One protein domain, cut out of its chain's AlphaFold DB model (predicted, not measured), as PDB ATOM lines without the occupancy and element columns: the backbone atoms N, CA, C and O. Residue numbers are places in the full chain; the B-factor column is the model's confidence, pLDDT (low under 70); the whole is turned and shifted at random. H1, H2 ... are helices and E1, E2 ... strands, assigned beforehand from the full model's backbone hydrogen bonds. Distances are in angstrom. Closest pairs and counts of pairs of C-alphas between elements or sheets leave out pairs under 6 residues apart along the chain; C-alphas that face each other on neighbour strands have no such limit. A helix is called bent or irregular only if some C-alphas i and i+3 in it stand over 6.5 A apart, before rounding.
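What this domain is: This is residues 421 to 608 of the 1228 residues of the protein "Fungal_trans domain-containing protein" of Fusarium oxysporum (UniProt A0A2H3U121). Five helices make a compact up-and-down bundle, each of H1a, H2, H3, H4 and H5 running against the one before, with H3 in the middle. A small three-stranded sheet covers part of one side of it, with H1b, H3 and H5 on one face of the sheet in two layers, helices on one side and strands on the other. The printed part has 188 residues, with five named helices and then three named strands, H1 H2 H3 H4 H5 E1 E2 E3, and its class is mostly helix. The sheet's order is E1 E3 E2, antiparallel throughout. The radius of gyration of the C-alphas is 15.9 A, and the spans are 51 by 35 by 33 A.

Where its parts are: Find C-alpha 421 at (218.987, 119.167, 171.750), where H1, residues 421 to 450, begins. By its hydrogen bonds it was assigned as one helix, but it is bent: C-alphas 440 and 443 are 7.3 A apart, and its arms are H1a, residues 421 to 440, 28.8 A long, and H1b, residues 443 to 450. Then come H2, residues 457 to 480, 35.2 A, and H3, residues 488 to 509, 31.2 A. H4, residues 517 to 540, 34.9 A, is irregular, with C-alphas 518 and 521 7.4 A apart. H5, residues 544 to 564, is 30.1 A long. The strands are E1, residues 569 to 574, E2, residues 590 to 595, and E3, residues 599 to 605, which ends at C-alpha 605, (234.997, 143.898, 136.888).

How they stand to each other: Start at H3, the hub. It touches H2, a helical hairpin with it, closest at the C-alphas of Ser 467 and Ala 497, 4.3 A, at a steep tilt of 41 degrees. It touches H5 at a shallow tilt of 17 degrees, the same way, closest at the C-alphas of Leu 506 and Glu 560, 5.5 A. H1a touches H2 at 22 degrees, opposite ways, closest at the C-alphas of Leu 438 and Ala 463, 4.8 A. H4 and H5, a helical hairpin, touch, closest at the C-alphas of Val 538 and Gly 546, 6.0 A. H1b and H5 are on the same face of the sheet, at heights of 9.5 A and 9.9 A. In E1 and E3, look at N 572 and O 602, 2.8 A; in the hairpin E2 and E3, at N 603 and O 591, 2.8 A. Every O i to N i+4 pair is within hydrogen-bond range in H1a and H5; the counts are 3 of 4 in H1b, 19 of 20 in H2, 16 of 18 in H3 and 17 of 20 in H4.

The domain as a whole: The C-alphas farthest apart, Ser 422 and Glu 608, are 54.2 A apart. The printed part has no cut, and the link from E1 to E2, residues 575 to 589, is long. The mean pLDDT of the printed part is 73.6, and 70 residues are under 70, among them residues 572 to 590.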
ATOM      1  N   THR A 421     219.247 120.088 172.872       51.59
ATOM      2  CA  THR A 421     218.987 119.167 171.750       51.59
ATOM      3  C   THR A 421     217.691 119.489 171.012       51.59
ATOM      4  O   THR A 421     217.685 119.530 169.784       51.59
ATOM      5  N   SER A 422     216.602 119.763 171.737       58.25
ATOM      6  CA  SER A 422     215.295 120.030 171.123       58.25
ATOM      7  C   SER A 422     215.283 121.359 170.363       58.25
ATOM      8  O   SER A 422     214.750 121.442 169.255       58.25
ATOM      9  N   GLU A 423     215.900 122.399 170.929       68.81
ATOM     10  CA  GLU A 423     215.984 123.718 170.291       68.81
ATOM     11  C   GLU A 423     216.955 123.738 169.101       68.81
ATOM     12  O   GLU A 423     216.663 124.354 168.075       68.81
ATOM     13  N   ALA A 424     218.066 122.994 169.171       69.00
ATOM     14  CA  ALA A 424     218.953 122.799 168.025       69.00
ATOM     15  C   ALA A 424     218.224 122.119 166.848       69.00
ATOM     16  O   ALA A 424     218.340 122.580 165.711       69.00
ATOM     17  N   SER A 425     217.425 121.075 167.115       68.50
ATOM     18  CA  SER A 425     216.586 120.422 166.100       68.50
ATOM     19  C   SER A 425     215.504 121.351 165.538       68.50
ATOM     20  O   SER A 425     215.281 121.350 164.328       68.50
ATOM     21  N   ARG A 426     214.867 122.186 166.375       76.38
ATOM     22  CA  ARG A 426     213.881 123.185 165.927       76.38
ATOM     23  C   ARG A 426     214.504 124.215 164.985       76.38
ATOM     24  O   ARG A 426     213.996 124.408 163.883       76.38
ATOM     25  N   LEU A 427     215.623 124.826 165.377       77.44
ATOM     26  CA  LEU A 427     216.352 125.788 164.542       77.44
ATOM     27  C   LEU A 427     216.803 125.168 163.210       77.44
ATOM     28  O   LEU A 427     216.654 125.797 162.164       77.44
ATOM     29  N   LEU A 428     217.295 123.924 163.225       77.00
ATOM     30  CA  LEU A 428     217.681 123.200 162.011       77.00
ATOM     31  C   LEU A 428     216.491 122.982 161.064       77.00
ATOM     32  O   LEU A 428     216.605 123.233 159.865       77.00
ATOM     33  N   ALA A 429     215.338 122.564 161.588       78.50
ATOM     34  CA  ALA A 429     214.135 122.343 160.793       78.50
ATOM     35  C   ALA A 429     213.541 123.652 160.228       78.50
ATOM     36  O   ALA A 429     213.088 123.681 159.081       78.50
ATOM     37  N   GLN A 430     213.626 124.763 160.972       85.38
ATOM     38  CA  GLN A 430     213.306 126.099 160.452       85.38
ATOM     39  C   GLN A 430     214.254 126.508 159.303       85.38
ATOM     40  O   GLN A 430     213.792 126.969 158.260       85.38
ATOM     41  N   VAL A 431     215.570 126.303 159.463       86.38
ATOM     42  CA  VAL A 431     216.584 126.578 158.422       86.38
ATOM     43  C   VAL A 431     216.371 125.706 157.182       86.38
ATOM     44  O   VAL A 431     216.514 126.197 156.063       86.38
ATOM     45  N   ASN A 432     215.979 124.439 157.349       85.38
ATOM     46  CA  ASN A 432     215.599 123.567 156.236       85.38
ATOM     47  C   ASN A 432     214.398 124.139 155.467       85.38
ATOM     48  O   ASN A 432     214.460 124.237 154.246       85.38
ATOM     49  N   HIS A 433     213.343 124.573 156.167       89.75
ATOM     50  CA  HIS A 433     212.154 125.147 155.531       89.75
ATOM     51  C   HIS A 433     212.479 126.415 154.725       89.75
ATOM     52  O   HIS A 433     212.124 126.509 153.551       89.75
ATOM     53  N   ALA A 434     213.197 127.367 155.329       91.62
ATOM     54  CA  ALA A 434     213.596 128.597 154.649       91.62
ATOM     55  C   ALA A 434     214.538 128.317 153.460       91.62
ATOM     56  O   ALA A 434     214.433 128.965 152.422       91.62
ATOM     57  N   HIS A 435     215.401 127.300 153.549       90.12
ATOM     58  CA  HIS A 435     216.240 126.880 152.425       90.12
ATOM     59  C   HIS A 435     215.446 126.271 151.260       90.12
ATOM     60  O   HIS A 435     215.810 126.506 150.111       90.12
ATOM     61  N   LEU A 436     214.337 125.561 151.508       90.69
ATOM     62  CA  LEU A 436     213.461 125.098 150.422       90.69
ATOM     63  C   LEU A 436     212.781 126.270 149.701       90.69
ATOM     64  O   LEU A 436     212.755 126.270 148.473       90.69
ATOM     65  N   LEU A 437     212.315 127.291 150.431       92.31
ATOM     66  CA  LEU A 437     211.802 128.533 149.830       92.31
ATOM     67  C   LEU A 437     212.890 129.280 149.038       92.31
ATOM     68  O   LEU A 437     212.624 129.776 147.946       92.31
ATOM     69  N   LEU A 438     214.130 129.309 149.538       91.75
ATOM     70  CA  LEU A 438     215.259 129.891 148.811       91.75
ATOM     71  C   LEU A 438     215.527 129.146 147.493       91.75
ATOM     72  O   LEU A 438     215.500 129.772 146.442       91.75
ATOM     73  N   ILE A 439     215.731 127.823 147.508       87.25
ATOM     74  CA  ILE A 439     216.021 127.040 146.286       87.25
ATOM     75  C   ILE A 439     214.819 126.993 145.318       87.25
ATOM     76  O   ILE A 439     215.003 126.828 144.109       87.25
ATOM     77  N   LEU A 440     213.590 127.185 145.809       89.94
ATOM     78  CA  LEU A 440     212.398 127.325 144.972       89.94
ATOM     79  C   LEU A 440     212.460 128.575 144.079       89.94
ATOM     80  O   LEU A 440     212.212 128.462 142.875       89.94
ATOM     81  N   HIS A 441     212.838 129.721 144.652       89.31
ATOM     82  CA  HIS A 441     212.804 131.031 143.989       89.31
ATOM     83  C   HIS A 441     214.159 131.521 143.449       89.31
ATOM     84  O   HIS A 441     214.181 132.365 142.557       89.31
ATOM     85  N   LEU A 442     215.282 130.965 143.919       84.75
ATOM     86  CA  LEU A 442     216.639 131.324 143.488       84.75
ATOM     87  C   LEU A 442     216.827 131.341 141.954       84.75
ATOM     88  O   LEU A 442     217.403 132.315 141.477       84.75
ATOM     89  N   PRO A 443     216.312 130.382 141.154       80.88
ATOM     90  CA  PRO A 443     216.458 130.432 139.695       80.88
ATOM     91  C   PRO A 443     215.938 131.724 139.042       80.88
ATOM     92  O   PRO A 443     216.535 132.196 138.082       80.88
ATOM     93  N   TYR A 444     214.890 132.347 139.587       80.12
ATOM     94  CA  TYR A 444     214.341 133.605 139.064       80.12
ATOM     95  C   TYR A 444     215.223 134.820 139.404       80.12
ATOM     96  O   TYR A 444     215.275 135.771 138.631       80.12
ATOM     97  N   VAL A 445     215.969 134.768 140.517       78.31
ATOM     98  CA  VAL A 445     217.007 135.764 140.871       78.31
ATOM     99  C   VAL A 445     218.233 135.633 139.961       78.31
ATOM    100  O   VAL A 445     218.923 136.610 139.690       78.31
ATOM    101  N   LEU A 446     218.506 134.422 139.473       76.25
ATOM    102  CA  LEU A 446     219.594 134.156 138.533       76.25
ATOM    103  C   LEU A 446     219.210 134.519 137.094       76.25
ATOM    104  O   LEU A 446     220.040 135.050 136.367       76.25
ATOM    105  N   GLN A 447     217.952 134.314 136.694       70.69
ATOM    106  CA  GLN A 447     217.487 134.674 135.353       70.69
ATOM    107  C   GLN A 447     217.489 136.193 135.114       70.69
ATOM    108  O   GLN A 447     217.796 136.627 134.003       70.69
ATOM    109  N   SER A 448     217.208 137.013 136.139       61.62
ATOM    110  CA  SER A 448     217.354 138.476 136.029       61.62
ATOM    111  C   SER A 448     218.811 138.932 135.941       61.62
ATOM    112  O   SER A 448     219.076 139.985 135.374       61.62
ATOM    113  N   LEU A 449     219.745 138.124 136.450       63.44
ATOM    114  CA  LEU A 449     221.190 138.337 136.341       63.44
ATOM    115  C   LEU A 449     221.786 137.884 134.998       63.44
ATOM    116  O   LEU A 449     222.939 138.200 134.722       63.44
ATOM    117  N   SER A 450     221.045 137.125 134.184       56.50
ATOM    118  CA  SER A 450     221.533 136.550 132.922       56.50
ATOM    119  C   SER A 450     220.696 136.916 131.691       56.50
ATOM    120  O   SER A 450     220.992 136.443 130.596       56.50
ATOM    121  N   SER A 451     219.621 137.695 131.844       54.31
ATOM    122  CA  SER A 451     218.748 138.081 130.732       54.31
ATOM    123  C   SER A 451     217.996 139.385 131.001       54.31
ATOM    124  O   SER A 451     217.545 139.642 132.114       54.31
ATOM    125  N   LEU A 452     217.773 140.176 129.946       49.62
ATOM    126  CA  LEU A 452     217.003 141.432 129.976       49.62
ATOM    127  C   LEU A 452     215.471 141.208 130.070       49.62
ATOM    128  O   LEU A 452     214.686 142.015 129.576       49.62
ATOM    129  N   GLN A 453     215.029 140.089 130.654       50.78
ATOM    130  CA  GLN A 453     213.612 139.740 130.791       50.78
ATOM    131  C   GLN A 453     212.964 140.425 132.012       50.78
ATOM    132  O   GLN A 453     213.655 140.763 132.977       50.78
ATOM    133  N   PRO A 454     211.629 140.627 132.020       49.78
ATOM    134  CA  PRO A 454     210.930 141.215 133.160       49.78
ATOM    135  C   PRO A 454     211.129 140.405 134.452       49.78
ATOM    136  O   PRO A 454     210.775 139.231 134.527       49.78
ATOM    137  N   ARG A 455     211.668 141.056 135.490       61.75
ATOM    138  CA  ARG A 455     211.907 140.469 136.821       61.75
ATOM    139  C   ARG A 455     210.613 139.951 137.464       61.75
ATOM    140  O   ARG A 455     209.697 140.744 137.700       61.75
ATOM    141  N   ASP A 456     210.585 138.686 137.893       72.50
ATOM    142  CA  ASP A 456     209.579 138.230 138.861       72.50
ATOM    143  C   ASP A 456     209.911 138.759 140.266       72.50
ATOM    144  O   ASP A 456     210.679 138.174 141.038       72.50
ATOM    145  N   ALA A 457     209.331 139.914 140.588       73.12
ATOM    146  CA  ALA A 457     209.557 140.608 141.850       73.12
ATOM    147  C   ALA A 457     209.105 139.800 143.082       73.12
ATOM    148  O   ALA A 457     209.644 140.010 144.171       73.12
ATOM    149  N   ASP A 458     208.152 138.872 142.928       81.50
ATOM    150  CA  ASP A 458     207.670 138.014 144.014       81.50
ATOM    151  C   ASP A 458     208.722 136.956 144.393       81.50
ATOM    152  O   ASP A 458     209.101 136.854 145.564       81.50
ATOM    153  N   SER A 459     209.299 136.246 143.414       85.12
ATOM    154  CA  SER A 459     210.427 135.334 143.658       85.12
ATOM    155  C   SER A 459     211.653 136.046 144.229       85.12
ATOM    156  O   SER A 459     212.253 135.538 145.180       85.12
ATOM    157  N   LEU A 460     212.007 137.237 143.728       83.44
ATOM    158  CA  LEU A 460     213.121 138.018 144.281       83.44
ATOM    159  C   LEU A 460     212.879 138.382 145.755       83.44
ATOM    160  O   LEU A 460     213.742 138.151 146.606       83.44
ATOM    161  N   TYR A 461     211.683 138.881 146.084       85.81
ATOM    162  CA  TYR A 461     211.304 139.202 147.459       85.81
ATOM    163  C   TYR A 461     211.336 137.969 148.379       85.81
ATOM    164  O   TYR A 461     211.847 138.047 149.504       85.81
ATOM    165  N   LYS A 462     210.846 136.817 147.904       89.25
ATOM    166  CA  LYS A 462     210.854 135.549 148.650       89.25
ATOM    167  C   LYS A 462     212.266 135.018 148.877       89.25
ATOM    168  O   LYS A 462     212.590 134.678 150.011       89.25
ATOM    169  N   ALA A 463     213.130 135.011 147.862       89.38
ATOM    170  CA  ALA A 463     214.517 134.555 147.978       89.38
ATOM    171  C   ALA A 463     215.341 135.428 148.946       89.38
ATOM    172  O   ALA A 463     216.055 134.903 149.808       89.38
ATOM    173  N   VAL A 464     215.192 136.754 148.874       90.69
ATOM    174  CA  VAL A 464     215.829 137.710 149.801       90.69
ATOM    175  C   VAL A 464     215.315 137.525 151.238       90.69
ATOM    176  O   VAL A 464     216.103 137.476 152.185       90.69
ATOM    177  N   THR A 465     214.002 137.351 151.423       91.31
ATOM    178  CA  THR A 465     213.393 137.136 152.749       91.31
ATOM    179  C   THR A 465     213.816 135.795 153.356       91.31
ATOM    180  O   THR A 465     214.292 135.759 154.492       91.31
ATOM    181  N   ALA A 466     213.745 134.709 152.582       93.12
ATOM    182  CA  ALA A 466     214.199 133.383 152.987       93.12
ATOM    183  C   ALA A 466     215.690 133.376 153.365       93.12
ATOM    184  O   ALA A 466     216.077 132.753 154.353       93.12
ATOM    185  N   SER A 467     216.524 134.130 152.641       94.56
ATOM    186  CA  SER A 467     217.948 134.282 152.963       94.56
ATOM    187  C   SER A 467     218.165 134.911 154.345       94.56
ATOM    188  O   SER A 467     218.917 134.370 155.156       94.56
ATOM    189  N   ARG A 468     217.450 135.995 154.678       94.00
ATOM    190  CA  ARG A 468     217.493 136.624 156.016       94.00
ATOM    191  C   ARG A 468     217.016 135.677 157.120       94.00
ATOM    192  O   ARG A 468     217.612 135.629 158.202       94.00
ATOM    193  N   ASP A 469     215.977 134.894 156.841       91.06
ATOM    194  CA  ASP A 469     215.447 133.880 157.757       91.06
ATOM    195  C   ASP A 469     216.432 132.721 157.999       91.06
ATOM    196  O   ASP A 469     216.493 132.208 159.121       91.06
ATOM    197  N   ILE A 470     217.244 132.352 157.001       92.94
ATOM    198  CA  ILE A 470     218.351 131.394 157.143       92.94
ATOM    199  C   ILE A 470     219.481 131.999 157.983       92.94
ATOM    200  O   ILE A 470     219.880 131.381 158.967       92.94
ATOM    201  N   LEU A 471     219.992 133.192 157.643       93.94
ATOM    202  CA  LEU A 471     221.167 133.768 158.320       93.94
ATOM    203  C   LEU A 471     220.908 134.059 159.804       93.94
ATOM    204  O   LEU A 471     221.723 133.712 160.662       93.94
ATOM    205  N   SER A 472     219.751 134.634 160.133       89.75
ATOM    206  CA  SER A 472     219.366 134.910 161.525       89.75
ATOM    207  C   SER A 472     219.307 133.636 162.382       89.75
ATOM    208  O   SER A 472     219.815 133.614 163.507       89.75
ATOM    209  N   ARG A 473     218.760 132.542 161.839       87.38
ATOM    210  CA  ARG A 473     218.676 131.243 162.524       87.38
ATOM    211  C   ARG A 473     219.997 130.483 162.525       87.38
ATOM    212  O   ARG A 473     220.291 129.824 163.517       87.38
ATOM    213  N   PHE A 474     220.816 130.625 161.486       86.50
ATOM    214  CA  PHE A 474     222.183 130.105 161.429       86.50
ATOM    215  C   PHE A 474     223.037 130.662 162.572       86.50
ATOM    216  O   PHE A 474     223.645 129.894 163.315       86.50
ATOM    217  N   ILE A 475     223.021 131.985 162.767       86.62
ATOM    218  CA  ILE A 475     223.761 132.674 163.835       86.62
ATOM    219  C   ILE A 475     223.329 132.161 165.221       86.62
ATOM    220  O   ILE A 475     224.175 131.860 166.065       86.62
ATOM    221  N   LEU A 476     222.021 131.999 165.453       81.62
ATOM    222  CA  LEU A 476     221.495 131.433 166.702       81.62
ATOM    223  C   LEU A 476     221.893 129.960 166.878       81.62
ATOM    224  O   LEU A 476     222.412 129.583 167.927       81.62
ATOM    225  N   TYR A 477     221.723 129.136 165.842       78.19
ATOM    226  CA  TYR A 477     222.108 127.725 165.846       78.19
ATOM    227  C   TYR A 477     223.604 127.545 166.136       78.19
ATOM    228  O   TYR A 477     223.965 126.678 166.931       78.19
ATOM    229  N   ARG A 478     224.472 128.390 165.563       76.06
ATOM    230  CA  ARG A 478     225.924 128.382 165.801       76.06
ATOM    231  C   ARG A 478     226.328 128.895 167.183       76.06
ATOM    232  O   ARG A 478     227.296 128.375 167.734       76.06
ATOM    233  N   LYS A 479     225.558 129.799 167.804       71.94
ATOM    234  CA  LYS A 479     225.741 130.158 169.225       71.94
ATOM    235  C   LYS A 479     225.582 128.934 170.141       71.94
ATOM    236  O   LYS A 479     226.359 128.790 171.085       71.94
ATOM    237  N   PHE A 480     224.627 128.048 169.840       64.75
ATOM    238  CA  PHE A 480     224.400 126.799 170.582       64.75
ATOM    239  C   PHE A 480     225.318 125.636 170.141       64.75
ATOM    240  O   PHE A 480     225.735 124.843 170.982       64.75
ATOM    241  N   ASN A 481     225.671 125.538 168.852       60.34
ATOM    242  CA  ASN A 481     226.408 124.410 168.264       60.34
ATOM    243  C   ASN A 481     227.788 124.819 167.722       60.34
ATOM    244  O   ASN A 481     228.004 124.976 166.515       60.34
ATOM    245  N   GLN A 482     228.748 124.918 168.642       56.16
ATOM    246  CA  GLN A 482     230.142 125.306 168.384       56.16
ATOM    247  C   GLN A 482     231.036 124.146 167.883       56.16
ATOM    248  O   GLN A 482     232.259 124.248 167.920       56.16
ATOM    249  N   VAL A 483     230.463 123.019 167.437       54.94
ATOM    250  CA  VAL A 483     231.250 121.865 166.956       54.94
ATOM    251  C   VAL A 483     231.636 122.067 165.472       54.94
ATOM    252  O   VAL A 483     230.737 122.321 164.658       54.94
ATOM    253  N   PRO A 484     232.925 121.963 165.071       50.41
ATOM    254  CA  PRO A 484     233.361 122.412 163.735       50.41
ATOM    255  C   PRO A 484     232.919 121.568 162.527       50.41
ATOM    256  O   PRO A 484     232.865 122.079 161.408       50.41
ATOM    257  N   THR A 485     232.607 120.283 162.718       50.12
ATOM    258  CA  THR A 485     232.499 119.303 161.614       50.12
ATOM    259  C   THR A 485     231.086 118.792 161.325       50.12
ATOM    260  O   THR A 485     230.810 118.389 160.200       50.12
ATOM    261  N   CYS A 486     230.160 118.848 162.285       49.53
ATOM    262  CA  CYS A 486     228.836 118.207 162.176       49.53
ATOM    263  C   CYS A 486     227.840 118.928 161.249       49.53
ATOM    264  O   CYS A 486     226.743 118.427 161.020       49.53
ATOM    265  N   CYS A 487     228.156 120.152 160.815       61.62
ATOM    266  CA  CYS A 487     227.152 121.140 160.400       61.62
ATOM    267  C   CYS A 487     227.323 121.656 158.959       61.62
ATOM    268  O   CYS A 487     226.700 122.650 158.598       61.62
ATOM    269  N   ARG A 488     228.094 120.966 158.104       69.00
ATOM    270  CA  ARG A 488     228.340 121.378 156.702       69.00
ATOM    271  C   ARG A 488     227.057 121.643 155.906       69.00
ATOM    272  O   ARG A 488     226.960 122.624 155.178       69.00
ATOM    273  N   ALA A 489     226.031 120.820 156.122       69.56
ATOM    274  CA  ALA A 489     224.692 120.958 155.535       69.56
ATOM    275  C   ALA A 489     223.868 122.161 156.062       69.56
ATOM    276  O   ALA A 489     222.702 122.318 155.691       69.56
ATOM    277  N   VAL A 490     224.445 122.969 156.953       75.75
ATOM    278  CA  VAL A 490     223.890 124.194 157.549       75.75
ATOM    279  C   VAL A 490     224.772 125.392 157.181       75.75
ATOM    280  O   VAL A 490     224.237 126.422 156.781       75.75
ATOM    281  N   ASP A 491     226.100 125.226 157.199       77.44
ATOM    282  CA  ASP A 491     227.059 126.218 156.687       77.44
ATOM    283  C   ASP A 491     226.809 126.525 155.205       77.44
ATOM    284  O   ASP A 491     226.632 127.685 154.842       77.44
ATOM    285  N   PHE A 492     226.644 125.495 154.366       77.06
ATOM    286  CA  PHE A 492     226.322 125.671 152.948       77.06
ATOM    287  C   PHE A 492     224.996 126.424 152.730       77.06
ATOM    288  O   PHE A 492     224.881 127.218 151.805       77.06
ATOM    289  N   LYS A 493     223.991 126.244 153.602       84.94
ATOM    290  CA  LYS A 493     222.720 126.988 153.497       84.94
ATOM    291  C   LYS A 493     222.920 128.475 153.789       84.94
ATOM    292  O   LYS A 493     222.326 129.315 153.116       84.94
ATOM    293  N   ALA A 494     223.774 128.796 154.760       87.94
ATOM    294  CA  ALA A 494     224.154 130.168 155.079       87.94
ATOM    295  C   ALA A 494     225.074 130.791 154.010       87.94
ATOM    296  O   ALA A 494     224.955 131.984 153.740       87.94
ATOM    297  N   LEU A 495     225.912 129.991 153.342       85.94
ATOM    298  CA  LEU A 495     226.622 130.366 152.116       85.94
ATOM    299  C   LEU A 495     225.634 130.722 150.997       85.94
ATOM    300  O   LEU A 495     225.711 131.834 150.486       85.94
ATOM    301  N   THR A 496     224.680 129.844 150.650       85.06
ATOM    302  CA  THR A 496     223.690 130.126 149.590       85.06
ATOM    303  C   THR A 496     222.893 131.392 149.903       85.06
ATOM    304  O   THR A 496     222.735 132.243 149.035       85.06
ATOM    305  N   ALA A 497     222.431 131.555 151.146       92.25
ATOM    306  CA  ALA A 497     221.695 132.738 151.587       92.25
ATOM    307  C   ALA A 497     222.541 134.025 151.534       92.25
ATOM    308  O   ALA A 497     222.079 135.048 151.035       92.25
ATOM    309  N   SER A 498     223.793 133.978 152.001       93.00
ATOM    310  CA  SER A 498     224.702 135.132 151.958       93.00
ATOM    311  C   SER A 498     225.060 135.511 150.520       93.00
ATOM    312  O   SER A 498     224.997 136.685 150.170       93.00
ATOM    313  N   ALA A 499     225.368 134.527 149.670       87.75
ATOM    314  CA  ALA A 499     225.642 134.742 148.253       87.75
ATOM    315  C   ALA A 499     224.410 135.286 147.511       87.75
ATOM    316  O   ALA A 499     224.552 136.219 146.734       87.75
ATOM    317  N   THR A 500     223.203 134.781 147.795       89.12
ATOM    318  CA  THR A 500     221.956 135.293 147.190       89.12
ATOM    319  C   THR A 500     221.722 136.757 147.554       89.12
ATOM    320  O   THR A 500     221.363 137.540 146.683       89.12
ATOM    321  N   LEU A 501     221.963 137.157 148.808       91.44
ATOM    322  CA  LEU A 501     221.862 138.563 149.212       91.44
ATOM    323  C   LEU A 501     222.922 139.430 148.519       91.44
ATOM    324  O   LEU A 501     222.575 140.476 147.985       91.44
ATOM    325  N   LEU A 502     224.188 139.001 148.477       89.44
ATOM    326  CA  LEU A 502     225.263 139.749 147.805       89.44
ATOM    327  C   LEU A 502     225.003 139.905 146.299       89.44
ATOM    328  O   LEU A 502     225.118 141.008 145.775       89.44
ATOM    329  N   LEU A 503     224.581 138.833 145.623       85.31
ATOM    330  CA  LEU A 503     224.210 138.846 144.204       85.31
ATOM    331  C   LEU A 503     222.979 139.728 143.944       85.31
ATOM    332  O   LEU A 503     222.977 140.489 142.984       85.31
ATOM    333  N   ALA A 504     221.974 139.692 144.823       85.06
ATOM    334  CA  ALA A 504     220.791 140.544 144.721       85.06
ATOM    335  C   ALA A 504     221.067 142.028 145.021       85.06
ATOM    336  O   ALA A 504     220.296 142.868 144.575       85.06
ATOM    337  N   HIS A 505     222.135 142.374 145.753       86.06
ATOM    338  CA  HIS A 505     222.607 143.765 145.860       86.06
ATOM    339  C   HIS A 505     223.465 144.157 144.644       86.06
ATOM    340  O   HIS A 505     223.252 145.231 144.090       86.06
ATOM    341  N   LEU A 506     224.344 143.274 144.149       81.31
ATOM    342  CA  LEU A 506     225.135 143.472 142.917       81.31
ATOM    343  C   LEU A 506     224.258 143.766 141.680       81.31
ATOM    344  O   LEU A 506     224.466 144.788 141.028       81.31
ATOM    345  N   ASP A 507     223.233 142.941 141.422       75.00
ATOM    346  CA  ASP A 507     222.205 143.092 140.357       75.00
ATOM    347  C   ASP A 507     221.412 144.418 140.433       75.00
ATOM    348  O   ASP A 507     220.688 144.843 139.527       75.00
ATOM    349  N   VAL A 508     221.470 145.056 141.595       74.25
ATOM    350  CA  VAL A 508     220.635 146.191 141.980       74.25
ATOM    351  C   VAL A 508     221.474 147.476 142.091       74.25
ATOM    352  O   VAL A 508     220.913 148.570 142.029       74.25
ATOM    353  N   HIS A 509     222.810 147.361 142.105       75.31
ATOM    354  CA  HIS A 509     223.755 148.449 141.812       75.31
ATOM    355  C   HIS A 509     224.057 148.576 140.312       75.31
ATOM    356  O   HIS A 509     224.087 149.691 139.801       75.31
ATOM    357  N   SER A 510     224.229 147.459 139.587       63.38
ATOM    358  CA  SER A 510     224.576 147.452 138.149       63.38
ATOM    359  C   SER A 510     223.545 148.159 137.256       63.38
ATOM    360  O   SER A 510     223.898 148.698 136.210       63.38
ATOM    361  N   LEU A 511     222.282 148.206 137.691       60.19
ATOM    362  CA  LEU A 511     221.173 148.901 137.027       60.19
ATOM    363  C   LEU A 511     220.902 150.315 137.586       60.19
ATOM    364  O   LEU A 511     219.836 150.877 137.344       60.19
ATOM    365  N   GLY A 512     221.816 150.883 138.383       51.56
ATOM    366  CA  GLY A 512     221.757 152.268 138.879       51.56
ATOM    367  C   GLY A 512     220.617 152.598 139.859       51.56
ATOM    368  O   GLY A 512     220.488 153.744 140.296       51.56
ATOM    369  N   HIS A 513     219.772 151.629 140.222       52.69
ATOM    370  CA  HIS A 513     218.545 151.843 140.996       52.69
ATOM    371  C   HIS A 513     218.421 150.837 142.145       52.69
ATOM    372  O   HIS A 513     217.743 149.809 142.053       52.69
ATOM    373  N   CYS A 514     219.062 151.170 143.269       53.47
ATOM    374  CA  CYS A 514     219.240 150.244 144.379       53.47
ATOM    375  C   CYS A 514     217.972 150.067 145.251       53.47
ATOM    376  O   CYS A 514     217.875 150.575 146.369       53.47
ATOM    377  N   ALA A 515     216.979 149.316 144.762       59.34
ATOM    378  CA  ALA A 515     215.713 149.047 145.464       59.34
ATOM    379  C   ALA A 515     215.896 148.415 146.867       59.34
ATOM    380  O   ALA A 515     215.096 148.650 147.782       59.34
ATOM    381  N   LEU A 516     216.975 147.650 147.059       68.38
ATOM    382  CA  LEU A 516     217.338 147.024 148.332       68.38
ATOM    383  C   LEU A 516     218.250 147.899 149.223       68.38
ATOM    384  O   LEU A 516     218.525 147.498 150.355       68.38
ATOM    385  N   ALA A 517     218.655 149.106 148.796       69.50
ATOM    386  CA  ALA A 517     219.591 149.983 149.526       69.50
ATOM    387  C   ALA A 517     219.219 150.175 151.002       69.50
ATOM    388  O   ALA A 517     220.056 150.051 151.894       69.50
ATOM    389  N   HIS A 518     217.929 150.402 151.267       70.12
ATOM    390  CA  HIS A 518     217.388 150.620 152.609       70.12
ATOM    391  C   HIS A 518     217.478 149.397 153.548       70.12
ATOM    392  O   HIS A 518     217.148 149.506 154.728       70.12
ATOM    393  N   GLN A 519     217.896 148.237 153.030       80.38
ATOM    394  CA  GLN A 519     218.118 146.986 153.760       80.38
ATOM    395  C   GLN A 519     219.577 146.496 153.660       80.38
ATOM    396  O   GLN A 519     219.997 145.692 154.492       80.38
ATOM    397  N   ARG A 520     220.378 147.029 152.722       85.38
ATOM    398  CA  ARG A 520     221.786 146.659 152.474       85.38
ATOM    399  C   ARG A 520     222.624 146.583 153.749       85.38
ATOM    400  O   ARG A 520     223.258 145.566 154.002       85.38
ATOM    401  N   LEU A 521     222.591 147.617 154.594       82.31
ATOM    402  CA  LEU A 521     223.371 147.651 155.843       82.31
ATOM    403  C   LEU A 521     222.986 146.525 156.823       82.31
ATOM    404  O   LEU A 521     223.847 146.003 157.530       82.31
ATOM    405  N   GLN A 522     221.713 146.120 156.852       85.50
ATOM    406  CA  GLN A 522     221.242 145.009 157.682       85.50
ATOM    407  C   GLN A 522     221.686 143.655 157.106       85.50
ATOM    408  O   GLN A 522     222.152 142.795 157.856       85.50
ATOM    409  N   ASP A 523     221.583 143.479 155.787       92.38
ATOM    410  CA  ASP A 523     222.000 142.255 155.096       92.38
ATOM    411  C   ASP A 523     223.509 142.034 155.215       92.38
ATOM    412  O   ASP A 523     223.945 140.974 155.662       92.38
ATOM    413  N   ILE A 524     224.307 143.062 154.916       91.94
ATOM    414  CA  ILE A 524     225.766 143.044 155.074       91.94
ATOM    415  C   ILE A 524     226.151 142.770 156.535       91.94
ATOM    416  O   ILE A 524     227.076 141.996 156.780       91.94
ATOM    417  N   GLY A 525     225.402 143.288 157.515       87.81
ATOM    418  CA  GLY A 525     225.578 142.941 158.929       87.81
ATOM    419  C   GLY A 525     225.374 141.446 159.226       87.81
ATOM    420  O   GLY A 525     226.220 140.824 159.877       87.81
ATOM    421  N   LEU A 526     224.297 140.837 158.711       91.19
ATOM    422  CA  LEU A 526     224.030 139.395 158.843       91.19
ATOM    423  C   LEU A 526     225.094 138.541 158.133       91.19
ATOM    424  O   LEU A 526     225.548 137.530 158.681       91.19
ATOM    425  N   ILE A 527     225.541 138.966 156.951       93.88
ATOM    426  CA  ILE A 527     226.624 138.329 156.191       93.88
ATOM    427  C   ILE A 527     227.940 138.406 156.979       93.88
ATOM    428  O   ILE A 527     228.586 137.386 157.184       93.88
ATOM    429  N   GLN A 528     228.312 139.566 157.530       91.75
ATOM    430  CA  GLN A 528     229.519 139.724 158.355       91.75
ATOM    431  C   GLN A 528     229.476 138.911 159.659       91.75
ATOM    432  O   GLN A 528     230.520 138.498 160.171       91.75
ATOM    433  N   MET A 529     228.298 138.686 160.248       89.38
ATOM    434  CA  MET A 529     228.145 137.763 161.384       89.38
ATOM    435  C   MET A 529     228.305 136.297 160.950       89.38
ATOM    436  O   MET A 529     228.963 135.523 161.644       89.38
ATOM    437  N   THR A 530     227.776 135.939 159.779       89.50
ATOM    438  CA  THR A 530     227.896 134.602 159.174       89.50
ATOM    439  C   THR A 530     229.350 134.281 158.813       89.50
ATOM    440  O   THR A 530     229.876 133.267 159.268       89.50
ATOM    441  N   ILE A 531     230.036 135.193 158.115       89.69
ATOM    442  CA  ILE A 531     231.473 135.139 157.801       89.69
ATOM    443  C   ILE A 531     232.288 134.906 159.076       89.69
ATOM    444  O   ILE A 531     233.028 133.929 159.148       89.69
ATOM    445  N   ARG A 532     232.110 135.727 160.124       86.94
ATOM    446  CA  ARG A 532     232.829 135.557 161.405       86.94
ATOM    447  C   ARG A 532     232.539 134.215 162.085       86.94
ATOM    448  O   ARG A 532     233.440 133.642 162.696       86.94
ATOM    449  N   SER A 533     231.317 133.694 161.966       82.62
ATOM    450  CA  SER A 533     230.970 132.373 162.496       82.62
ATOM    451  C   SER A 533     231.636 131.232 161.721       82.62
ATOM    452  O   SER A 533     232.025 130.252 162.347       82.62
ATOM    453  N   ILE A 534     231.780 131.337 160.397       80.50
ATOM    454  CA  ILE A 534     232.481 130.337 159.574       80.50
ATOM    455  C   ILE A 534     233.999 130.445 159.798       80.50
ATOM    456  O   ILE A 534     234.657 129.430 160.026       80.50
ATOM    457  N   GLU A 535     234.550 131.665 159.861       81.31
ATOM    458  CA  GLU A 535     235.966 131.910 160.167       81.31
ATOM    459  C   GLU A 535     236.425 131.232 161.457       81.31
ATOM    460  O   GLU A 535     237.502 130.643 161.480       81.31
ATOM    461  N   GLY A 536     235.645 131.330 162.540       71.06
ATOM    462  CA  GLY A 536     236.007 130.718 163.820       71.06
ATOM    463  C   GLY A 536     236.179 129.200 163.713       71.06
ATOM    464  O   GLY A 536     237.075 128.630 164.332       71.06
ATOM    465  N   LEU A 537     235.371 128.556 162.870       67.94
ATOM    466  CA  LEU A 537     235.385 127.110 162.671       67.94
ATOM    467  C   LEU A 537     236.517 126.680 161.737       67.94
ATOM    468  O   LEU A 537     237.240 125.741 162.071       67.94
ATOM    469  N   VAL A 538     236.739 127.414 160.644       69.25
ATOM    470  CA  VAL A 538     237.886 127.235 159.734       69.25
ATOM    471  C   VAL A 538     239.218 127.451 160.468       69.25
ATOM    472  O   VAL A 538     240.159 126.686 160.305       69.25
ATOM    473  N   LYS A 539     239.299 128.427 161.380       66.38
ATOM    474  CA  LYS A 539     240.485 128.632 162.235       66.38
ATOM    475  C   LYS A 539     240.676 127.516 163.277       66.38
ATOM    476  O   LYS A 539     241.792 127.321 163.747       66.38
ATOM    477  N   SER A 540     239.616 126.781 163.629       55.06
ATOM    478  CA  SER A 540     239.646 125.658 164.588       55.06
ATOM    479  C   SER A 540     239.783 124.267 163.951       55.06
ATOM    480  O   SER A 540     239.998 123.283 164.661       55.06
ATOM    481  N   SER A 541     239.629 124.150 162.630       54.34
ATOM    482  CA  SER A 541     239.610 122.867 161.923       54.34
ATOM    483  C   SER A 541     240.162 123.014 160.508       54.34
ATOM    484  O   SER A 541     239.777 123.924 159.790       54.34
ATOM    485  N   LEU A 542     241.068 122.114 160.104       53.34
ATOM    486  CA  LEU A 542     241.705 122.140 158.780       53.34
ATOM    487  C   LEU A 542     240.688 121.772 157.687       53.34
ATOM    488  O   LEU A 542     240.556 120.605 157.307       53.34
ATOM    489  N   ASP A 543     239.957 122.775 157.223       64.19
ATOM    490  CA  ASP A 543     238.722 122.665 156.459       64.19
ATOM    491  C   ASP A 543     238.818 123.463 155.152       64.19
ATOM    492  O   ASP A 543     238.381 124.606 155.037       64.19
ATOM    493  N   SER A 544     239.361 122.808 154.129       63.53
ATOM    494  CA  SER A 544     239.526 123.378 152.789       63.53
ATOM    495  C   SER A 544     238.203 123.742 152.102       63.53
ATOM    496  O   SER A 544     238.201 124.545 151.171       63.53
ATOM    497  N   GLN A 545     237.074 123.170 152.538       69.00
ATOM    498  CA  GLN A 545     235.761 123.537 152.009       69.00
ATOM    499  C   GLN A 545     235.314 124.874 152.606       69.00
ATOM    500  O   GLN A 545     235.052 125.802 151.850       69.00
ATOM    501  N   GLY A 546     235.321 125.030 153.933       72.50
ATOM    502  CA  GLY A 546     235.006 126.313 154.570       72.50
ATOM    503  C   GLY A 546     235.995 127.431 154.231       72.50
ATOM    504  O   GLY A 546     235.582 128.580 154.133       72.50
ATOM    505  N   GLU A 547     237.273 127.125 153.974       74.81
ATOM    506  CA  GLU A 547     238.238 128.084 153.399       74.81
ATOM    507  C   GLU A 547     237.779 128.605 152.025       74.81
ATOM    508  O   GLU A 547     237.858 129.805 151.753       74.81
ATOM    509  N   THR A 548     237.259 127.716 151.174       73.69
ATOM    510  CA  THR A 548     236.733 128.040 149.835       73.69
ATOM    511  C   THR A 548     235.433 128.849 149.935       73.69
ATOM    512  O   THR A 548     235.297 129.892 149.300       73.69
ATOM    513  N   GLU A 549     234.506 128.432 150.799       77.25
ATOM    514  CA  GLU A 549     233.237 129.128 151.067       77.25
ATOM    515  C   GLU A 549     233.471 130.537 151.642       77.25
ATOM    516  O   GLU A 549     232.830 131.505 151.230       77.25
ATOM    517  N   LEU A 550     234.444 130.675 152.549       82.19
ATOM    518  CA  LEU A 550     234.858 131.947 153.137       82.19
ATOM    519  C   LEU A 550     235.475 132.900 152.102       82.19
ATOM    520  O   LEU A 550     235.201 134.099 152.164       82.19
ATOM    521  N   ARG A 551     236.287 132.391 151.163       81.56
ATOM    522  CA  ARG A 551     236.838 133.190 150.051       81.56
ATOM    523  C   ARG A 551     235.725 133.744 149.172       81.56
ATOM    524  O   ARG A 551     235.673 134.954 148.991       81.56
ATOM    525  N   VAL A 552     234.795 132.896 148.721       80.31
ATOM    526  CA  VAL A 552     233.652 133.324 147.894       80.31
ATOM    527  C   VAL A 552     232.824 134.402 148.603       80.31
ATOM    528  O   VAL A 552     232.498 135.413 147.986       80.31
ATOM    529  N   LEU A 553     232.521 134.248 149.899       87.00
ATOM    530  CA  LEU A 553     231.733 135.249 150.632       87.00
ATOM    531  C   LEU A 553     232.464 136.576 150.863       87.00
ATOM    532  O   LEU A 553     231.820 137.622 150.816       87.00
ATOM    533  N   LYS A 554     233.779 136.555 151.108       88.44
ATOM    534  CA  LYS A 554     234.580 137.785 151.215       88.44
ATOM    535  C   LYS A 554     234.695 138.490 149.876       88.44
ATOM    536  O   LYS A 554     234.398 139.674 149.794       88.44
ATOM    537  N   TRP A 555     235.028 137.745 148.827       87.25
ATOM    538  CA  TRP A 555     235.156 138.291 147.486       87.25
ATOM    539  C   TRP A 555     233.836 138.906 147.006       87.25
ATOM    540  O   TRP A 555     233.817 140.050 146.566       87.25
ATOM    541  N   LEU A 556     232.701 138.210 147.175       86.19
ATOM    542  CA  LEU A 556     231.387 138.759 146.815       86.19
ATOM    543  C   LEU A 556     231.019 139.993 147.659       86.19
ATOM    544  O   LEU A 556     230.308 140.862 147.169       86.19
ATOM    545  N   GLN A 557     231.508 140.099 148.898       90.31
ATOM    546  CA  GLN A 557     231.355 141.291 149.739       90.31
ATOM    547  C   GLN A 557     232.256 142.455 149.288       90.31
ATOM    548  O   GLN A 557     231.837 143.605 149.381       90.31
ATOM    549  N   GLU A 558     233.452 142.185 148.770       87.69
ATOM    550  CA  GLU A 558     234.365 143.191 148.205       87.69
ATOM    551  C   GLU A 558     233.876 143.694 146.831       87.69
ATOM    552  O   GLU A 558     233.910 144.899 146.560       87.69
ATOM    553  N   ALA A 559     233.321 142.806 146.001       83.88
ATOM    554  CA  ALA A 559     232.633 143.162 144.760       83.88
ATOM    555  C   ALA A 559     231.344 143.962 145.024       83.88
ATOM    556  O   ALA A 559     231.120 144.988 144.392       83.88
ATOM    557  N   GLU A 560     230.512 143.555 145.991       89.38
ATOM    558  CA  GLU A 560     229.294 144.295 146.364       89.38
ATOM    559  C   GLU A 560     229.620 145.671 146.966       89.38
ATOM    560  O   GLU A 560     228.948 146.654 146.653       89.38
ATOM    561  N   ALA A 561     230.684 145.768 147.774       86.44
ATOM    562  CA  ALA A 561     231.168 147.039 148.299       86.44
ATOM    563  C   ALA A 561     231.614 147.982 147.177       86.44
ATOM    564  O   ALA A 561     231.101 149.094 147.082       86.44
ATOM    565  N   SER A 562     232.494 147.515 146.290       83.38
ATOM    566  CA  SER A 562     232.985 148.329 145.175       83.38
ATOM    567  C   SER A 562     231.901 148.653 144.139       83.38
ATOM    568  O   SER A 562     231.920 149.746 143.579       83.38
ATOM    569  N   ALA A 563     230.906 147.783 143.932       79.94
ATOM    570  CA  ALA A 563     229.729 148.093 143.119       79.94
ATOM    571  C   ALA A 563     228.863 149.206 143.730       79.94
ATOM    572  O   ALA A 563     228.390 150.077 143.002       79.94
ATOM    573  N   ALA A 564     228.710 149.237 145.058       79.94
ATOM    574  CA  ALA A 564     228.044 150.343 145.745       79.94
ATOM    575  C   ALA A 564     228.842 151.664 145.683       79.94
ATOM    576  O   ALA A 564     228.240 152.734 145.725       79.94
ATOM    577  N   ASP A 565     230.170 151.590 145.538       80.81
ATOM    578  CA  ASP A 565     231.052 152.730 145.245       80.81
ATOM    579  C   ASP A 565     231.120 153.073 143.732       80.81
ATOM    580  O   ASP A 565     231.911 153.920 143.315       80.81
ATOM    581  N   GLY A 566     230.282 152.444 142.894       70.50
ATOM    582  CA  GLY A 566     230.119 152.758 141.467       70.50
ATOM    583  C   GLY A 566     230.951 151.918 140.488       70.50
ATOM    584  O   GLY A 566     230.968 152.221 139.295       70.50
ATOM    585  N   VAL A 567     231.638 150.863 140.940       75.06
ATOM    586  CA  VAL A 567     232.386 149.956 140.051       75.06
ATOM    587  C   VAL A 567     231.431 148.995 139.341       75.06
ATOM    588  O   VAL A 567     230.851 148.096 139.953       75.06
ATOM    589  N   VAL A 568     231.299 149.148 138.024       72.62
ATOM    590  CA  VAL A 568     230.452 148.274 137.206       72.62
ATOM    591  C   VAL A 568     231.051 146.866 137.140       72.62
ATOM    592  O   VAL A 568     232.220 146.682 136.793       72.62
ATOM    593  N   HIS A 569     230.225 145.871 137.454       75.94
ATOM    594  CA  HIS A 569     230.554 144.457 137.320       75.94
ATOM    595  C   HIS A 569     229.588 143.799 136.329       75.94
ATOM    596  O   HIS A 569     228.380 144.026 136.412       75.94
ATOM    597  N   SER A 570     230.100 142.968 135.421       71.38
ATOM    598  CA  SER A 570     229.273 142.101 134.576       71.38
ATOM    599  C   SER A 570     229.142 140.719 135.219       71.38
ATOM    600  O   SER A 570     230.118 140.144 135.706       71.38
ATOM    601  N   LEU A 571     227.916 140.195 135.257       72.12
ATOM    602  CA  LEU A 571     227.612 138.876 135.805       72.12
ATOM    603  C   LEU A 571     227.212 137.940 134.667       72.12
ATOM    604  O   LEU A 571     226.350 138.254 133.857       72.12
ATOM    605  N   TYR A 572     227.861 136.782 134.617       66.44
ATOM    606  CA  TYR A 572     227.653 135.764 133.599       66.44
ATOM    607  C   TYR A 572     227.381 134.420 134.264       66.44
ATOM    608  O   TYR A 572     228.189 133.926 135.054       66.44
ATOM    609  N   ILE A 573     226.248 133.809 133.923       64.38
ATOM    610  CA  ILE A 573     225.851 132.487 134.412       64.38
ATOM    611  C   ILE A 573     225.891 131.518 133.237       64.38
ATOM    612  O   ILE A 573     225.183 131.692 132.250       64.38
ATOM    613  N   ASN A 574     226.729 130.490 133.342       58.06
ATOM    614  CA  ASN A 574     226.770 129.404 132.372       58.06
ATOM    615  C   ASN A 574     226.162 128.139 132.994       58.06
ATOM    616  O   ASN A 574     226.678 127.594 133.976       58.06
ATOM    617  N   GLU A 575     225.058 127.676 132.410       50.34
ATOM    618  CA  GLU A 575     224.267 126.539 132.894       50.34
ATOM    619  C   GLU A 575     224.877 125.166 132.543       50.34
ATOM    620  O   GLU A 575     224.411 124.133 133.028       50.34
ATOM    621  N   SER A 576     225.939 125.118 131.725       42.62
ATOM    622  CA  SER A 576     226.515 123.857 131.240       42.62
ATOM    623  C   SER A 576     227.201 123.026 132.343       42.62
ATOM    624  O   SER A 576     228.372 123.198 132.674       42.62
ATOM    625  N   ALA A 577     226.439 122.061 132.869       43.34
ATOM    626  CA  ALA A 577     226.869 120.891 133.646       43.34
ATOM    627  C   ALA A 577     227.838 121.168 134.820       43.34
ATOM    628  O   ALA A 577     229.062 121.062 134.705       43.34
ATOM    629  N   CYS A 578     227.283 121.420 136.011       39.66
ATOM    630  CA  CYS A 578     228.050 121.703 137.229       39.66
ATOM    631  C   CYS A 578     228.932 120.511 137.684       39.66
ATOM    632  O   CYS A 578     228.490 119.595 138.378       39.66
ATOM    633  N   GLY A 579     230.218 120.545 137.314       40.59
ATOM    634  CA  GLY A 579     231.205 119.459 137.445       40.59
ATOM    635  C   GLY A 579     231.655 119.033 138.854       40.59
ATOM    636  O   GLY A 579     232.646 118.318 138.973       40.59
ATOM    637  N   GLY A 580     230.945 119.402 139.923       45.31
ATOM    638  CA  GLY A 580     231.115 118.821 141.266       45.31
ATOM    639  C   GLY A 580     232.347 119.237 142.088       45.31
ATOM    640  O   GLY A 580     232.527 118.683 143.169       45.31
ATOM    641  N   GLU A 581     233.159 120.190 141.625       45.22
ATOM    642  CA  GLU A 581     234.208 120.860 142.413       45.22
ATOM    643  C   GLU A 581     234.052 122.381 142.285       45.22
ATOM    644  O   GLU A 581     233.969 122.900 141.170       45.22
ATOM    645  N   CYS A 582     234.053 123.100 143.411       45.34
ATOM    646  CA  CYS A 582     234.077 124.561 143.409       45.34
ATOM    647  C   CYS A 582     235.502 125.040 143.101       45.34
ATOM    648  O   CYS A 582     236.335 125.191 143.994       45.34
ATOM    649  N   ARG A 583     235.807 125.221 141.814       48.66
ATOM    650  CA  ARG A 583     237.063 125.838 141.381       48.66
ATOM    651  C   ARG A 583     236.875 127.346 141.355       48.66
ATOM    652  O   ARG A 583     236.100 127.845 140.548       48.66
ATOM    653  N   ILE A 584     237.581 128.018 142.256       56.72
ATOM    654  CA  ILE A 584     237.733 129.468 142.285       56.72
ATOM    655  C   ILE A 584     238.826 129.855 141.283       56.72
ATOM    656  O   ILE A 584     239.956 129.374 141.400       56.72
ATOM    657  N   PHE A 585     238.503 130.738 140.342       54.56
ATOM    658  CA  PHE A 585     239.493 131.542 139.624       54.56
ATOM    659  C   PHE A 585     239.395 132.982 140.138       54.56
ATOM    660  O   PHE A 585     238.304 133.542 140.140       54.56
ATOM    661  N   GLU A 586     240.514 133.540 140.599       56.28
ATOM    662  CA  GLU A 586     240.645 134.900 141.138       56.28
ATOM    663  C   GLU A 586     241.742 135.621 140.342       56.28
ATOM    664  O   GLU A 586     242.912 135.244 140.429       56.28
ATOM    665  N   GLU A 587     241.384 136.660 139.585       53.31
ATOM    666  CA  GLU A 587     242.349 137.536 138.906       53.31
ATOM    667  C   GLU A 587     241.885 138.994 139.026       53.31
ATOM    668  O   GLU A 587     241.038 139.473 138.272       53.31
ATOM    669  N   GLY A 588     242.386 139.689 140.053       61.84
ATOM    670  CA  GLY A 588     241.872 141.000 140.459       61.84
ATOM    671  C   GLY A 588     240.443 140.905 141.010       61.84
ATOM    672  O   GLY A 588     240.121 139.995 141.773       61.84
ATOM    673  N   LEU A 589     239.572 141.829 140.596       61.69
ATOM    674  CA  LEU A 589     238.125 141.736 140.833       61.69
ATOM    675  C   LEU A 589     237.420 140.972 139.698       61.69
ATOM    676  O   LEU A 589     236.360 141.370 139.231       61.69
ATOM    677  N   ASN A 590     237.965 139.813 139.324       68.38
ATOM    678  CA  ASN A 590     237.247 138.799 138.555       68.38
ATOM    679  C   ASN A 590     237.198 137.498 139.368       68.38
ATOM    680  O   ASN A 590     238.251 136.969 139.734       68.38
ATOM    681  N   LEU A 591     235.990 136.994 139.638       74.38
ATOM    682  CA  LEU A 591     235.739 135.709 140.293       74.38
ATOM    683  C   LEU A 591     234.906 134.814 139.384       74.38
ATOM    684  O   LEU A 591     233.773 135.143 139.042       74.38
ATOM    685  N   GLU A 592     235.415 133.623 139.101       69.81
ATOM    686  CA  GLU A 592     234.597 132.510 138.626       69.81
ATOM    687  C   GLU A 592     234.480 131.455 139.725       69.81
ATOM    688  O   GLU A 592     235.496 131.000 140.254       69.81
ATOM    689  N   PHE A 593     233.253 131.037 140.043       67.50
ATOM    690  CA  PHE A 593     233.006 129.895 140.917       67.50
ATOM    691  C   PHE A 593     231.862 129.016 140.398       67.50
ATOM    692  O   PHE A 593     230.806 129.481 139.969       67.50
ATOM    693  N   ALA A 594     232.071 127.701 140.452       58.12
ATOM    694  CA  ALA A 594     230.998 126.732 140.267       58.12
ATOM    695  C   ALA A 594     230.298 126.505 141.609       58.12
ATOM    696  O   ALA A 594     230.932 126.050 142.564       58.12
ATOM    697  N   ALA A 595     228.998 126.784 141.679       54.75
ATOM    698  CA  ALA A 595     228.186 126.503 142.854       54.75
ATOM    699  C   ALA A 595     226.877 125.793 142.460       54.75
ATOM    700  O   ALA A 595     226.223 126.188 141.492       54.75
ATOM    701  N   PRO A 596     226.461 124.750 143.205       48.69
ATOM    702  CA  PRO A 596     225.186 124.079 142.974       48.69
ATOM    703  C   PRO A 596     224.030 125.084 142.910       48.69
ATOM    704  O   PRO A 596     223.924 125.962 143.762       48.69
ATOM    705  N   TYR A 597     223.176 124.949 141.893       49.56
ATOM    706  CA  TYR A 597     222.027 125.822 141.585       49.56
ATOM    707  C   TYR A 597     222.338 127.271 141.189       49.56
ATOM    708  O   TYR A 597     221.510 127.860 140.510       49.56
ATOM    709  N   LEU A 598     223.523 127.808 141.501       49.56
ATOM    710  CA  LEU A 598     224.037 129.063 140.928       49.56
ATOM    711  C   LEU A 598     224.684 128.862 139.539       49.56
ATOM    712  O   LEU A 598     225.000 129.833 138.857       49.56
ATOM    713  N   GLY A 599     224.905 127.608 139.126       55.69
ATOM    714  CA  GLY A 599     225.591 127.260 137.880       55.69
ATOM    715  C   GLY A 599     227.105 127.477 137.973       55.69
ATOM    716  O   GLY A 599     227.707 127.375 139.048       55.69
ATOM    717  N   ARG A 600     227.741 127.775 136.838       64.56
ATOM    718  CA  ARG A 600     229.058 128.423 136.820       64.56
ATOM    719  C   ARG A 600     228.816 129.926 136.756       64.56
ATOM    720  O   ARG A 600     228.482 130.437 135.689       64.56
ATOM    721  N   LEU A 601     228.971 130.598 137.892       70.19
ATOM    722  CA  LEU A 601     228.763 132.035 138.016       70.19
ATOM    723  C   LEU A 601     230.121 132.738 137.935       70.19
ATOM    724  O   LEU A 601     231.048 132.421 138.685       70.19
ATOM    725  N   ARG A 602     230.240 133.673 136.995       73.00
ATOM    726  CA  ARG A 602     231.407 134.530 136.806       73.00
ATOM    727  C   ARG A 602     230.988 135.983 137.023       73.00
ATOM    728  O   ARG A 602     230.114 136.473 136.318       73.00
ATOM    729  N   VAL A 603     231.610 136.653 137.986       75.38
ATOM    730  CA  VAL A 603     231.500 138.101 138.197       75.38
ATOM    731  C   VAL A 603     232.813 138.715 137.733       75.38
ATOM    732  O   VAL A 603     233.860 138.411 138.304       75.38
ATOM    733  N   ASN A 604     232.762 139.559 136.707       75.00
ATOM    734  CA  ASN A 604     233.922 140.301 136.222       75.00
ATOM    735  C   ASN A 604     233.797 141.775 136.596       75.00
ATOM    736  O   ASN A 604     232.698 142.330 136.555       75.00
ATOM    737  N   ARG A 605     234.920 142.436 136.867       75.06
ATOM    738  CA  ARG A 605     234.997 143.898 136.888       75.06
ATOM    739  C   ARG A 605     235.109 144.416 135.458       75.06
ATOM    740  O   ARG A 605     235.847 143.855 134.651       75.06
ATOM    741  N   LEU A 606     234.437 145.525 135.160       70.62
ATOM    742  CA  LEU A 606     234.733 146.328 133.975       70.62
ATOM    743  C   LEU A 606     235.710 147.450 134.368       70.62
ATOM    744  O   LEU A 606     235.427 148.246 135.262       70.62
ATOM    745  N   ASP A 607     236.878 147.499 133.723       55.06
ATOM    746  CA  ASP A 607     237.986 148.402 134.098       55.06
ATOM    747  C   ASP A 607     237.837 149.852 133.585       55.06
ATOM    748  O   ASP A 607     238.722 150.685 133.784       55.06
ATOM    749  N   GLU A 608     236.711 150.190 132.951       51.19
ATOM    750  CA  GLU A 608     236.430 151.521 132.404       51.19
ATOM    751  C   GLU A 608     235.415 152.265 133.288       51.19
ATOM    752  O   GLU A 608     234.227 151.955 133.302       51.19
TER     753      GLU A 608